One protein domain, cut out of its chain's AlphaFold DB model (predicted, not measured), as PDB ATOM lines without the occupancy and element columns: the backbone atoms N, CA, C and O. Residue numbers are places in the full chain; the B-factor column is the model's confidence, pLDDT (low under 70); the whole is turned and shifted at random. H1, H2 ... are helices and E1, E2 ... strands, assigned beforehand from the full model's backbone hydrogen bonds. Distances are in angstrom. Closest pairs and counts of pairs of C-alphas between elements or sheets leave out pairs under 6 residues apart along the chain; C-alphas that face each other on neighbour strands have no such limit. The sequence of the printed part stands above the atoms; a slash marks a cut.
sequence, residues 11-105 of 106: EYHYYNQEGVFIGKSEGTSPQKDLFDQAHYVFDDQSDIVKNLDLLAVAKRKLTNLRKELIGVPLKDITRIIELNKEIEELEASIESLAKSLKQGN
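This is residues 11 to 105 of the 106 residues of an uncharacterized protein of Ketobacter sp (UniProt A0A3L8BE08). What shape do these atoms make? A long helical hairpin, H2 and H3, runs out from a small head, in which the short helix H1 lies over one face of a four-stranded sheet; the hairpin makes most of the length, and its turn, residues 73 to 78, stands free. What is it built of? The printed part has 95 residues with three named helices and four named strands, in the order E1 E2 H1 E3 E4 H2 H3, and its class is mixed, helices and strands. The sheet runs E2 E1 E3 E4, antiparallel throughout. How compact is it? It is loose, with a radius of gyration of the C-alphas of 17.6 A and spans of 57 by 24 by 20 A.

How do the strands pair? E1, residues 11 to 15, and E2, residues 21 to 27, form a hairpin, with N 12 and O 25 2.8 A apart, within hydrogen-bond range. E1 is also antiparallel to E3, residues 40 to 43, with N 13 and O 42 at 2.8 A. E3 and E4, residues 48 to 51, form another hairpin, with N 41 and O 50 at 2.9 A. Where is H1? H1, residues 32 to 37, is on the sheet at a height of 8.3 A, over E1, and runs along the strands, at 6 degrees to E1 on the local plane. E2, H1 and E3 make a split strand-helix-strand unit, two strands running the same way with E1 between them in the sheet, and its crossover is right-handed. How do the long helices stand? H2, residues 52 to 71, and H3, residues 77 to 103, touch as a helical hairpin, closest at the C-alphas of Leu 62 and Ile 87, 6.2 A apart, at a shallow tilt of 21 degrees, opposite ways. H2 is not on the sheet, and H3 only grazes it with residues 97 to 103. What of the helix backbones? Every O i to N i+4 pair is within hydrogen-bond range in H2 and H3, and 1 of 2 in H1.

Where does the head begin? E1 begins at C-alpha 11, (-6.816, -13.257, -25.375), and is 13.5 A long; E2 is 18.1 A, H1 8.6 A, E3 10.4 A and E4 6.8 A. Where are the long helices? H2 begins at C-alpha 52, (-14.571, -5.565, -41.875), and is 28.9 A long. H3 is 38.4 A long and ends at C-alpha 103, (-3.887, 1.169, -34.559).

How far does it reach? The two C-alphas farthest apart, those of Glu 26 and Lys 75, are 57.7 A apart. Are there cuts or long links? The printed part has no cut, and each link between its named elements is tight. How confident is the model? The mean pLDDT of the printed part is 87.0, and residues 102 to 105 are under 70.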
ATOM      1  N   GLU A  11      -6.543 -12.236 -24.365       90.50
ATOM      2  CA  GLU A  11      -6.816 -13.257 -25.375       90.50
ATOM      3  C   GLU A  11      -7.544 -12.607 -26.556       90.50
ATOM      4  O   GLU A  11      -8.470 -11.830 -26.370       90.50
ATOM      5  N   TYR A  12      -7.124 -12.921 -27.777       91.88
ATOM      6  CA  TYR A  12      -7.753 -12.449 -29.005       91.88
ATOM      7  C   TYR A  12      -8.296 -13.633 -29.793       91.88
ATOM      8  O   TYR A  12      -7.577 -14.608 -30.029       91.88
ATOM      9  N   HIS A  13      -9.540 -13.537 -30.251       93.00
ATOM     10  CA  HIS A  13     -10.197 -14.536 -31.093       93.00
ATOM     11  C   HIS A  13     -10.372 -14.017 -32.508       93.00
ATOM     12  O   HIS A  13     -10.857 -12.908 -32.720       93.00
ATOM     13  N   TYR A  14     -10.032 -14.853 -33.479       93.62
ATOM     14  CA  TYR A  14     -10.036 -14.506 -34.892       93.62
ATOM     15  C   TYR A  14     -11.099 -15.322 -35.611       93.62
ATOM     16  O   TYR A  14     -11.158 -16.544 -35.462       93.62
ATOM     17  N   TYR A  15     -11.898 -14.661 -36.443       92.81
ATOM     18  CA  TYR A  15     -12.944 -15.297 -37.238       92.81
ATOM     19  C   TYR A  15     -12.862 -14.849 -38.694       92.81
ATOM     20  O   TYR A  15     -12.511 -13.703 -38.984       92.81
ATOM     21  N   ASN A  16     -13.201 -15.736 -39.626       90.94
ATOM     22  CA  ASN A  16     -13.316 -15.399 -41.044       90.94
ATOM     23  C   ASN A  16     -14.649 -14.677 -41.352       90.94
ATOM     24  O   ASN A  16     -15.454 -14.412 -40.462       90.94
ATOM     25  N   GLN A  17     -14.892 -14.362 -42.627       89.19
ATOM     26  CA  GLN A  17     -16.100 -13.653 -43.073       89.19
ATOM     27  C   GLN A  17     -17.406 -14.405 -42.765       89.19
ATOM     28  O   GLN A  17     -18.444 -13.778 -42.568       89.19
ATOM     29  N   GLU A  18     -17.358 -15.734 -42.686       87.44
ATOM     30  CA  GLU A  18     -18.505 -16.592 -42.368       87.44
ATOM     31  C   GLU A  18     -18.745 -16.715 -40.852       87.44
ATOM     32  O   GLU A  18     -19.672 -17.400 -40.427       87.44
ATOM     33  N   GLY A  19     -17.917 -16.064 -40.025       86.38
ATOM     34  CA  GLY A  19     -17.966 -16.183 -38.569       86.38
ATOM     35  C   GLY A  19     -17.355 -17.485 -38.045       86.38
ATOM     36  O   GLY A  19     -17.571 -17.843 -36.889       86.38
ATOM     37  N   VAL A  20     -16.587 -18.206 -38.867       91.81
ATOM     38  CA  VAL A  20     -15.876 -19.421 -38.450       91.81
ATOM     39  C   VAL A  20     -14.601 -19.024 -37.721       91.81
ATOM     40  O   VAL A  20     -13.811 -18.232 -38.233       91.81
ATOM     41  N   PHE A  21     -14.395 -19.595 -36.534       91.75
ATOM     42  CA  PHE A  21     -13.186 -19.408 -35.739       91.75
ATOM     43  C   PHE A  21     -11.962 -19.946 -36.490       91.75
ATOM     44  O   PHE A  21     -11.927 -21.118 -36.867       91.75
ATOM     45  N   ILE A  22     -10.959 -19.094 -36.698       91.62
ATOM     46  CA  ILE A  22      -9.722 -19.441 -37.416       91.62
ATOM     47  C   ILE A  22      -8.500 -19.527 -36.498       91.62
ATOM     48  O   ILE A  22      -7.463 -20.040 -36.912       91.62
ATOM     49  N   GLY A  23      -8.607 -19.061 -35.253       92.06
ATOM     50  CA  GLY A  23      -7.530 -19.166 -34.276       92.06
ATOM     51  C   GLY A  23      -7.703 -18.228 -33.092       92.06
ATOM     52  O   GLY A  23      -8.633 -17.420 -33.043       92.06
ATOM     53  N   LYS A  24      -6.766 -18.329 -32.149       94.12
ATOM     54  CA  LYS A  24      -6.613 -17.393 -31.035       94.12
ATOM     55  C   LYS A  24      -5.146 -17.072 -30.784       94.12
ATOM     56  O   LYS A  24      -4.278 -17.870 -31.133       94.12
ATOM     57  N   SER A  25      -4.888 -15.933 -30.159       92.56
ATOM     58  CA  SER A  25      -3.560 -15.531 -29.694       92.56
ATOM     59  C   SER A  25      -3.673 -14.869 -28.331       92.56
ATOM     60  O   SER A  25      -4.682 -14.233 -28.048       92.56
ATOM     61  N   GLU A  26      -2.623 -14.949 -27.530       90.75
ATOM     62  CA  GLU A  26      -2.537 -14.272 -26.237       90.75
ATOM     63  C   GLU A  26      -1.383 -13.270 -26.284       90.75
ATOM     64  O   GLU A  26      -0.308 -13.580 -26.805       90.75
ATOM     65  N   GLY A  27      -1.600 -12.058 -25.785       86.25
ATOM     66  CA  GLY A  27      -0.585 -11.011 -25.806       86.25
ATOM     67  C   GLY A  27      -1.142  -9.643 -25.443       86.25
ATOM     68  O   GLY A  27      -2.317  -9.495 -25.125       86.25
ATOM     69  N   THR A  28      -0.289  -8.627 -25.493       83.38
ATOM     70  CA  THR A  28      -0.707  -7.224 -25.342       83.38
ATOM     71  C   THR A  28      -1.372  -6.674 -26.601       83.38
ATOM     72  O   THR A  28      -2.086  -5.677 -26.535       83.38
ATOM     73  N   SER A  29      -1.149  -7.329 -27.742       84.00
ATOM     74  CA  SER A  29      -1.713  -6.968 -29.036       84.00
ATOM     75  C   SER A  29      -2.046  -8.210 -29.878       84.00
ATOM     76  O   SER A  29      -1.516  -9.301 -29.623       84.00
ATOM     77  N   PRO A  30      -2.935  -8.078 -30.882       85.88
ATOM     78  CA  PRO A  30      -3.273  -9.170 -31.783       85.88
ATOM     79  C   PRO A  30      -2.058  -9.697 -32.563       85.88
ATOM     80  O   PRO A  30      -1.243  -8.936 -33.087       85.88
ATOM     81  N   GLN A  31      -1.972 -11.016 -32.731       88.69
ATOM     82  CA  GLN A  31      -0.996 -11.642 -33.614       88.69
ATOM     83  C   GLN A  31      -1.268 -11.249 -35.069       88.69
ATOM     84  O   GLN A  31      -2.275 -11.643 -35.661       88.69
ATOM     85  N   LYS A  32      -0.316 -10.530 -35.666       86.12
ATOM     86  CA  LYS A  32      -0.420  -9.934 -37.004       86.12
ATOM     87  C   LYS A  32      -0.895 -10.896 -38.098       86.12
ATOM     88  O   LYS A  32      -1.831 -10.571 -38.819       86.12
ATOM     89  N   ASP A  33      -0.302 -12.086 -38.196       87.19
ATOM     90  CA  ASP A  33      -0.635 -13.037 -39.268       87.19
ATOM     91  C   ASP A  33      -2.100 -13.500 -39.210       87.19
ATOM     92  O   ASP A  33      -2.753 -13.634 -40.247       87.19
ATOM     93  N   LEU A  34      -2.625 -13.736 -38.000       87.31
ATOM     94  CA  LEU A  34      -4.031 -14.089 -37.782       87.31
ATOM     95  C   LEU A  34      -4.931 -12.866 -37.956       87.31
ATOM     96  O   LEU A  34      -5.998 -12.969 -38.558       87.31
ATOM     97  N   PHE A  35      -4.485 -11.699 -37.488       88.00
ATOM     98  CA  PHE A  35      -5.213 -10.442 -37.614       88.00
ATOM     99  C   PHE A  35      -5.449 -10.060 -39.074       88.00
ATOM    100  O   PHE A  35      -6.551  -9.639 -39.419       88.00
ATOM    101  N   ASP A  36      -4.457 -10.237 -39.946       85.56
ATOM    102  CA  ASP A  36      -4.566  -9.925 -41.372       85.56
ATOM    103  C   ASP A  36      -5.546 -10.869 -42.091       85.56
ATOM    104  O   ASP A  36      -6.328 -10.418 -42.930       85.56
ATOM    105  N   GLN A  37      -5.567 -12.150 -41.709       86.12
ATOM    106  CA  GLN A  37      -6.469 -13.170 -42.264       86.12
ATOM    107  C   GLN A  37      -7.904 -13.075 -41.725       86.12
ATOM    108  O   GLN A  37      -8.852 -13.466 -42.407       86.12
ATOM    109  N   ALA A  38      -8.081 -12.563 -40.508       89.06
ATOM    110  CA  ALA A  38      -9.377 -12.476 -39.857       89.06
ATOM    111  C   ALA A  38     -10.266 -11.388 -40.464       89.06
ATOM    112  O   ALA A  38      -9.831 -10.269 -40.741       89.06
ATOM    113  N   HIS A  39     -11.552 -11.693 -40.595       89.56
ATOM    114  CA  HIS A  39     -12.591 -10.722 -40.927       89.56
ATOM    115  C   HIS A  39     -13.164 -10.055 -39.674       89.56
ATOM    116  O   HIS A  39     -13.473  -8.858 -39.702       89.56
ATOM    117  N   TYR A  40     -13.230 -10.815 -38.575       89.44
ATOM    118  CA  TYR A  40     -13.580 -10.330 -37.245       89.44
ATOM    119  C   TYR A  40     -12.502 -10.692 -36.227       89.44
ATOM    120  O   TYR A  40     -11.987 -11.810 -36.245       89.44
ATOM    121  N   VAL A  41     -12.190  -9.765 -35.325       89.69
ATOM    122  CA  VAL A  41     -11.309 -10.008 -34.176       89.69
ATOM    123  C   VAL A  41     -11.981  -9.473 -32.931       89.69
ATOM    124  O   VAL A  41     -12.447  -8.332 -32.936       89.69
ATOM    125  N   PHE A  42     -12.014 -10.295 -31.892       89.50
ATOM    126  CA  PHE A  42     -12.556  -9.958 -30.582       89.50
ATOM    127  C   PHE A  42     -11.475 -10.137 -29.523       89.50
ATOM    128  O   PHE A  42     -10.590 -10.973 -29.713       89.50
ATOM    129  N   ASP A  43     -11.535  -9.366 -28.446       88.38
ATOM    130  CA  ASP A  43     -10.725  -9.629 -27.258       88.38
ATOM    131  C   ASP A  43     -11.450 -10.550 -26.257       88.38
ATOM    132  O   ASP A  43     -12.544 -11.063 -26.515       88.38
ATOM    133  N   ASP A  44     -10.824 -10.772 -25.106       84.62
ATOM    134  CA  ASP A  44     -11.290 -11.634 -24.022       84.62
ATOM    135  C   ASP A  44     -12.546 -11.100 -23.321       84.62
ATOM    136  O   ASP A  44     -13.260 -11.859 -22.661       84.62
ATOM    137  N   GLN A  45     -12.864  -9.818 -23.512       84.50
ATOM    138  CA  GLN A  45     -14.100  -9.186 -23.057       84.50
ATOM    139  C   GLN A  45     -15.203  -9.229 -24.121       84.50
ATOM    140  O   GLN A  45     -16.307  -8.740 -23.890       84.50
ATOM    141  N   SER A  46     -14.946  -9.894 -25.255       79.12
ATOM    142  CA  SER A  46     -15.809  -9.904 -26.440       79.12
ATOM    143  C   SER A  46     -15.970  -8.527 -27.092       79.12
ATOM    144  O   SER A  46     -16.919  -8.321 -27.857       79.12
ATOM    145  N   ASP A  47     -15.042  -7.597 -26.851       83.38
ATOM    146  CA  ASP A  47     -15.032  -6.307 -27.527       83.38
ATOM    147  C   ASP A  47     -14.488  -6.456 -28.950       83.38
ATOM    148  O   ASP A  47     -13.535  -7.189 -29.224       83.38
ATOM    149  N   ILE A  48     -15.120  -5.755 -29.898       84.00
ATOM    150  CA  ILE A  48     -14.745  -5.813 -31.314       84.00
ATOM    151  C   ILE A  48     -13.446  -5.034 -31.527       84.00
ATOM    152  O   ILE A  48     -13.438  -3.804 -31.542       84.00
ATOM    153  N   VAL A  49     -12.369  -5.761 -31.814       85.06
ATOM    154  CA  VAL A  49     -11.069  -5.207 -32.222       85.06
ATOM    155  C   VAL A  49     -11.019  -4.997 -33.740       85.06
ATOM    156  O   VAL A  49     -10.480  -4.003 -34.224       85.06
ATOM    157  N   LYS A  50     -11.617  -5.912 -34.520       86.25
ATOM    158  CA  LYS A  50     -11.730  -5.806 -35.985       86.25
ATOM    159  C   LYS A  50     -13.094  -6.267 -36.464       86.25
ATOM    160  O   LYS A  50     -13.564  -7.329 -36.077       86.25
ATOM    161  N   ASN A  51     -13.702  -5.493 -37.360       88.06
ATOM    162  CA  ASN A  51     -14.908  -5.886 -38.081       88.06
ATOM    163  C   ASN A  51     -14.909  -5.238 -39.471       88.06
ATOM    164  O   ASN A  51     -15.137  -4.033 -39.624       88.06
ATOM    165  N   LEU A  52     -14.625  -6.044 -40.494       86.00
ATOM    166  CA  LEU A  52     -14.571  -5.565 -41.875       86.00
ATOM    167  C   LEU A  52     -15.962  -5.327 -42.485       86.00
ATOM    168  O   LEU A  52     -16.075  -4.517 -43.408       86.00
ATOM    169  N   ASP A  53     -17.019  -5.945 -41.950       84.62
ATOM    170  CA  ASP A  53     -18.397  -5.742 -42.411       84.62
ATOM    171  C   ASP A  53     -18.917  -4.351 -42.062       84.62
ATOM    172  O   ASP A  53     -19.474  -3.672 -42.925       84.62
ATOM    173  N   LEU A  54     -18.665  -3.868 -40.843       81.12
ATOM    174  CA  LEU A  54     -19.019  -2.500 -40.451       81.12
ATOM    175  C   LEU A  54     -18.357  -1.472 -41.379       81.12
ATOM    176  O   LEU A  54     -19.009  -0.536 -41.849       81.12
ATOM    177  N   LEU A  55     -17.085  -1.691 -41.722       83.81
ATOM    178  CA  LEU A  55     -16.365  -0.834 -42.660       83.81
ATOM    179  C   LEU A  55     -16.938  -0.927 -44.083       83.81
ATOM    180  O   LEU A  55     -17.073   0.092 -44.766       83.81
ATOM    181  N   ALA A  56     -17.276  -2.131 -44.548       83.81
ATOM    182  CA  ALA A  56     -17.856  -2.350 -45.869       83.81
ATOM    183  C   ALA A  56     -19.243  -1.701 -46.000       83.81
ATOM    184  O   ALA A  56     -19.524  -1.030 -46.998       83.81
ATOM    185  N   VAL A  57     -20.090  -1.842 -44.978       86.56
ATOM    186  CA  VAL A  57     -21.417  -1.220 -44.908       86.56
ATOM    187  C   VAL A  57     -21.297   0.301 -44.909       86.56
ATOM    188  O   VAL A  57     -21.972   0.959 -45.705       86.56
ATOM    189  N   ALA A  58     -20.399   0.868 -44.100       86.38
ATOM    190  CA  ALA A  58     -20.180   2.311 -44.058       86.38
ATOM    191  C   ALA A  58     -19.706   2.856 -45.419       86.38
ATOM    192  O   ALA A  58     -20.288   3.806 -45.945       86.38
ATOM    193  N   LYS A  59     -18.730   2.200 -46.062       88.00
ATOM    194  CA  LYS A  59     -18.262   2.564 -47.415       88.00
ATOM    195  C   LYS A  59     -19.369   2.468 -48.468       88.00
ATOM    196  O   LYS A  59     -19.458   3.318 -49.361       88.00
ATOM    197  N   ARG A  60     -20.233   1.450 -48.381       89.50
ATOM    198  CA  ARG A  60     -21.391   1.313 -49.276       89.50
ATOM    199  C   ARG A  60     -22.389   2.451 -49.061       89.50
ATOM    200  O   ARG A  60     -22.836   3.037 -50.043       89.50
ATOM    201  N   LYS A  61     -22.692   2.804 -47.808       90.62
ATOM    202  CA  LYS A  61     -23.568   3.938 -47.478       90.62
ATOM    203  C   LYS A  61     -23.001   5.250 -48.030       90.62
ATOM    204  O   LYS A  61     -23.731   5.976 -48.696       90.62
ATOM    205  N   LEU A  62     -21.697   5.489 -47.879       90.88
ATOM    206  CA  LEU A  62     -21.017   6.659 -48.447       90.88
ATOM    207  C   LEU A  62     -21.143   6.717 -49.974       90.88
ATOM    208  O   LEU A  62     -21.442   7.761 -50.549       90.88
ATOM    209  N   THR A  63     -20.956   5.578 -50.642       92.19
ATOM    210  CA  THR A  63     -21.114   5.485 -52.100       92.19
ATOM    211  C   THR A  63     -22.536   5.834 -52.535       92.19
ATOM    212  O   THR A  63     -22.719   6.503 -53.550       92.19
ATOM    213  N   ASN A  64     -23.543   5.402 -51.775       92.69
ATOM    214  CA  ASN A  64     -24.939   5.709 -52.065       92.69
ATOM    215  C   ASN A  64     -25.251   7.196 -51.853       92.69
ATOM    216  O   ASN A  64     -25.837   7.797 -52.746       92.69
ATOM    217  N   LEU A  65     -24.787   7.803 -50.755       91.69
ATOM    218  CA  LEU A  65     -24.972   9.239 -50.496       91.69
ATOM    219  C   LEU A  65     -24.326  10.106 -51.582       91.69
ATOM    220  O   LEU A  65     -24.934  11.048 -52.078       91.69
ATOM    221  N   ARG A  66     -23.117   9.747 -52.032       92.44
ATOM    222  CA  ARG A  66     -22.448  10.445 -53.142       92.44
ATOM    223  C   ARG A  66     -23.223  10.327 -54.455       92.44
ATOM    224  O   ARG A  66     -23.297  11.290 -55.212       92.44
ATOM    225  N   LYS A  67     -23.806   9.157 -54.742       92.81
ATOM    226  CA  LYS A  67     -24.674   8.976 -55.919       92.81
ATOM    227  C   LYS A  67     -25.948   9.804 -55.810       92.81
ATOM    228  O   LYS A  67     -26.368  10.380 -56.809       92.81
ATOM    229  N   GLU A  68     -26.538   9.862 -54.622       92.06
ATOM    230  CA  GLU A  68     -27.715  10.680 -54.356       92.06
ATOM    231  C   GLU A  68     -27.412  12.159 -54.599       92.06
ATOM    232  O   GLU A  68     -28.127  12.792 -55.367       92.06
ATOM    233  N   LEU A  69     -26.296  12.665 -54.063       90.38
ATOM    234  CA  LEU A  69     -25.839  14.043 -54.248       90.38
ATOM    235  C   LEU A  69     -25.717  14.431 -55.729       90.38
ATOM    236  O   LEU A  69     -26.183  15.496 -56.121       90.38
ATOM    237  N   ILE A  70     -25.136  13.558 -56.561       90.62
ATOM    238  CA  ILE A  70     -25.012  13.785 -58.015       90.62
ATOM    239  C   ILE A  70     -26.391  13.898 -58.686       90.62
ATOM    240  O   ILE A  70     -26.541  14.608 -59.680       90.62
ATOM    241  N   GLY A  71     -27.394  13.197 -58.155       89.56
ATOM    242  CA  GLY A  71     -28.767  13.233 -58.650       89.56
ATOM    243  C   GLY A  71     -29.574  14.453 -58.195       89.56
ATOM    244  O   GLY A  71     -30.658  14.678 -58.739       89.56
ATOM    245  N   VAL A  72     -29.086  15.240 -57.229       90.31
ATOM    246  CA  VAL A  72     -29.826  16.394 -56.703       90.31
ATOM    247  C   VAL A  72     -29.755  17.576 -57.680       90.31
ATOM    248  O   VAL A  72     -28.666  18.009 -58.064       90.31
ATOM    249  N   PRO A  73     -30.900  18.159 -58.082       91.38
ATOM    250  CA  PRO A  73     -30.911  19.377 -58.884       91.38
ATOM    251  C   PRO A  73     -30.247  20.544 -58.142       91.38
ATOM    252  O   PRO A  73     -30.592  20.816 -57.000       91.38
ATOM    253  N   LEU A  74     -29.404  21.330 -58.821       85.69
ATOM    254  CA  LEU A  74     -28.672  22.466 -58.220       85.69
ATOM    255  C   LEU A  74     -29.554  23.521 -57.530       85.69
ATOM    256  O   LEU A  74     -29.083  24.265 -56.678       85.69
ATOM    257  N   LYS A  75     -30.830  23.601 -57.910       91.31
ATOM    258  CA  LYS A  75     -31.824  24.486 -57.287       91.31
ATOM    259  C   LYS A  75     -32.219  24.052 -55.870       91.31
ATOM    260  O   LYS A  75     -32.744  24.870 -55.124       91.31
ATOM    261  N   ASP A  76     -31.977  22.797 -55.509       92.12
ATOM    262  CA  ASP A  76     -32.237  22.244 -54.181       92.12
ATOM    263  C   ASP A  76     -30.961  22.293 -53.326       92.12
ATOM    264  O   ASP A  76     -30.347  21.287 -52.972       92.12
ATOM    265  N   ILE A  77     -30.521  23.522 -53.050       90.50
ATOM    266  CA  ILE A  77     -29.292  23.792 -52.294       90.50
ATOM    267  C   ILE A  77     -29.393  23.228 -50.872       90.50
ATOM    268  O   ILE A  77     -28.401  22.733 -50.342       90.50
ATOM    269  N   THR A  78     -30.581  23.254 -50.264       93.06
ATOM    270  CA  THR A  78     -30.801  22.712 -48.919       93.06
ATOM    271  C   THR A  78     -30.494  21.219 -48.875       93.06
ATOM    272  O   THR A  78     -29.700  20.799 -48.034       93.06
ATOM    273  N   ARG A  79     -31.015  20.429 -49.826       90.38
ATOM    274  CA  ARG A  79     -30.723  18.990 -49.882       90.38
ATOM    275  C   ARG A  79     -29.247  18.699 -50.163       90.38
ATOM    276  O   ARG A  79     -28.689  17.765 -49.594       90.38
ATOM    277  N   ILE A  80     -28.598  19.510 -51.002       91.81
ATOM    278  CA  ILE A  80     -27.151  19.414 -51.269       91.81
ATOM    279  C   ILE A  80     -26.341  19.615 -49.980       91.81
ATOM    280  O   ILE A  80     -25.413  18.854 -49.714       91.81
ATOM    281  N   ILE A  81     -26.686  20.621 -49.172       93.50
ATOM    282  CA  ILE A  81     -25.998  20.910 -47.905       93.50
ATOM    283  C   ILE A  81     -26.181  19.761 -46.907       93.50
ATOM    284  O   ILE A  81     -25.205  19.342 -46.288       93.50
ATOM    285  N   GLU A  82     -27.398  19.231 -46.773       94.19
ATOM    286  CA  GLU A  82     -27.681  18.083 -45.900       94.19
ATOM    287  C   GLU A  82     -26.847  16.860 -46.284       94.19
ATOM    288  O   GLU A  82     -26.145  16.300 -45.445       94.19
ATOM    289  N   LEU A  83     -26.860  16.489 -47.568       92.00
ATOM    290  CA  LEU A  83     -26.102  15.343 -48.065       92.00
ATOM    291  C   LEU A  83     -24.595  15.527 -47.887       92.00
ATOM    292  O   LEU A  83     -23.914  14.577 -47.516       92.00
ATOM    293  N   ASN A  84     -24.067  16.732 -48.113       92.50
ATOM    294  CA  ASN A  84     -22.651  17.013 -47.876       92.50
ATOM    295  C   ASN A  84     -22.273  16.828 -46.404       92.50
ATOM    296  O   ASN A  84     -21.240  16.230 -46.120       92.50
ATOM    297  N   LYS A  85     -23.126  17.277 -45.477       94.38
ATOM    298  CA  LYS A  85     -22.902  17.080 -44.042       94.38
ATOM    299  C   LYS A  85     -22.940  15.597 -43.662       94.38
ATOM    300  O   LYS A  85     -22.049  15.123 -42.969       94.38
ATOM    301  N   GLU A  86     -23.927  14.848 -44.155       93.00
ATOM    302  CA  GLU A  86     -24.015  13.398 -43.921       93.00
ATOM    303  C   GLU A  86     -22.808  12.641 -44.501       93.00
ATOM    304  O   GLU A  86     -22.321  11.681 -43.899       93.00
ATOM    305  N   ILE A  87     -22.317  13.066 -45.670       93.12
ATOM    306  CA  ILE A  87     -21.110  12.524 -46.302       93.12
ATOM    307  C   ILE A  87     -19.889  12.791 -45.424       93.12
ATOM    308  O   ILE A  87     -19.151  11.850 -45.143       93.12
ATOM    309  N   GLU A  88     -19.698  14.025 -44.961       94.69
ATOM    310  CA  GLU A  88     -18.558  14.418 -44.128       94.69
ATOM    311  C   GLU A  88     -18.537  13.654 -42.794       94.69
ATOM    312  O   GLU A  88     -17.518  13.075 -42.414       94.69
ATOM    313  N   GLU A  89     -19.683  13.562 -42.112       92.75
ATOM    314  CA  GLU A  89     -19.817  12.804 -40.863       92.75
ATOM    315  C   GLU A  89     -19.512  11.311 -41.062       92.75
ATOM    316  O   GLU A  89     -18.834  10.672 -40.243       92.75
ATOM    317  N   LEU A  90     -19.987  10.734 -42.169       89.88
ATOM    318  CA  LEU A  90     -19.744   9.334 -42.489       89.88
ATOM    319  C   LEU A  90     -18.292   9.080 -42.913       89.88
ATOM    320  O   LEU A  90     -17.737   8.038 -42.571       89.88
ATOM    321  N   GLU A  91     -17.658  10.016 -43.618       91.00
ATOM    322  CA  GLU A  91     -16.238   9.960 -43.971       91.00
ATOM    323  C   GLU A  91     -15.355   9.995 -42.726       91.00
ATOM    324  O   GLU A  91     -14.496   9.123 -42.576       91.00
ATOM    325  N   ALA A  92     -15.624  10.911 -41.793       89.56
ATOM    326  CA  ALA A  92     -14.926  10.977 -40.511       89.56
ATOM    327  C   ALA A  92     -15.106   9.682 -39.700       89.56
ATOM    328  O   ALA A  92     -14.150   9.152 -39.129       89.56
ATOM    329  N   SER A  93     -16.317   9.118 -39.702       85.88
ATOM    330  CA  SER A  93     -16.610   7.843 -39.037       85.88
ATOM    331  C   SER A  93     -15.851   6.673 -39.673       85.88
ATOM    332  O   SER A  93     -15.277   5.848 -38.966       85.88
ATOM    333  N   ILE A  94     -15.796   6.604 -41.009       87.81
ATOM    334  CA  ILE A  94     -15.026   5.588 -41.745       87.81
ATOM    335  C   ILE A  94     -13.532   5.739 -41.476       87.81
ATOM    336  O   ILE A  94     -12.846   4.731 -41.316       87.81
ATOM    337  N   GLU A  95     -13.014   6.966 -41.442       86.50
ATOM    338  CA  GLU A  95     -11.608   7.227 -41.149       86.50
ATOM    339  C   GLU A  95     -11.256   6.804 -39.723       86.50
ATOM    340  O   GLU A  95     -10.242   6.138 -39.527       86.50
ATOM    341  N   SER A  96     -12.111   7.127 -38.749       84.56
ATOM    342  CA  SER A  96     -11.967   6.689 -37.359       84.56
ATOM    343  C   SER A  96     -11.955   5.163 -37.260       84.56
ATOM    344  O   SER A  96     -10.984   4.593 -36.769       84.56
ATOM    345  N   LEU A  97     -12.945   4.484 -37.854       80.50
ATOM    346  CA  LEU A  97     -12.997   3.020 -37.907       80.50
ATOM    347  C   LEU A  97     -11.746   2.438 -38.576       80.50
ATOM    348  O   LEU A  97     -11.130   1.517 -38.053       80.50
ATOM    349  N   ALA A  98     -11.319   2.988 -39.712       81.62
ATOM    350  CA  ALA A  98     -10.123   2.530 -40.410       81.62
ATOM    351  C   ALA A  98      -8.835   2.782 -39.610       81.62
ATOM    352  O   ALA A  98      -7.898   1.991 -39.717       81.62
ATOM    353  N   LYS A  99      -8.769   3.863 -38.824       79.56
ATOM    354  CA  LYS A  99      -7.660   4.157 -37.912       79.56
ATOM    355  C   LYS A  99      -7.650   3.194 -36.734       79.56
ATOM    356  O   LYS A  99      -6.599   2.616 -36.497       79.56
ATOM    357  N   SER A 100      -8.782   2.940 -36.080       71.50
ATOM    358  CA  SER A 100      -8.891   1.939 -35.009       71.50
ATOM    359  C   SER A 100      -8.448   0.555 -35.492       71.50
ATOM    360  O   SER A 100      -7.637  -0.099 -34.845       71.50
ATOM    361  N   LEU A 101      -8.856   0.168 -36.704       70.00
ATOM    362  CA  LEU A 101      -8.424  -1.078 -37.344       70.00
ATOM    363  C   LEU A 101      -6.924  -1.126 -37.674       70.00
ATOM    364  O   LEU A 101      -6.356  -2.208 -37.782       70.00
ATOM    365  N   LYS A 102      -6.282   0.031 -37.880       65.06
ATOM    366  CA  LYS A 102      -4.842   0.147 -38.159       65.06
ATOM    367  C   LYS A 102      -3.993   0.338 -36.903       65.06
ATOM    368  O   LYS A 102      -2.802   0.059 -36.971       65.06
ATOM    369  N   GLN A 103      -4.569   0.852 -35.817       54.19
ATOM    370  CA  GLN A 103      -3.887   1.169 -34.559       54.19
ATOM    371  C   GLN A 103      -3.894   0.017 -33.551       54.19
ATOM    372  O   GLN A 103      -3.115   0.074 -32.611       54.19
ATOM    373  N   GLY A 104      -4.626  -1.078 -33.793       50.34
ATOM    374  CA  GLY A 104      -4.398  -2.371 -33.119       50.34
ATOM    375  C   GLY A 104      -3.047  -3.039 -33.455       50.34
ATOM    376  O   GLY A 104      -2.948  -4.256 -33.410       50.34
ATOM    377  N   ASN A 105      -2.042  -2.247 -33.849       42.59
ATOM    378  CA  ASN A 105      -0.692  -2.621 -34.292       42.59
ATOM    379  C   ASN A 105       0.410  -1.917 -33.468       42.59
ATOM    380  O   ASN A 105       1.557  -1.865 -33.921       42.59
TER     381      ASN A 105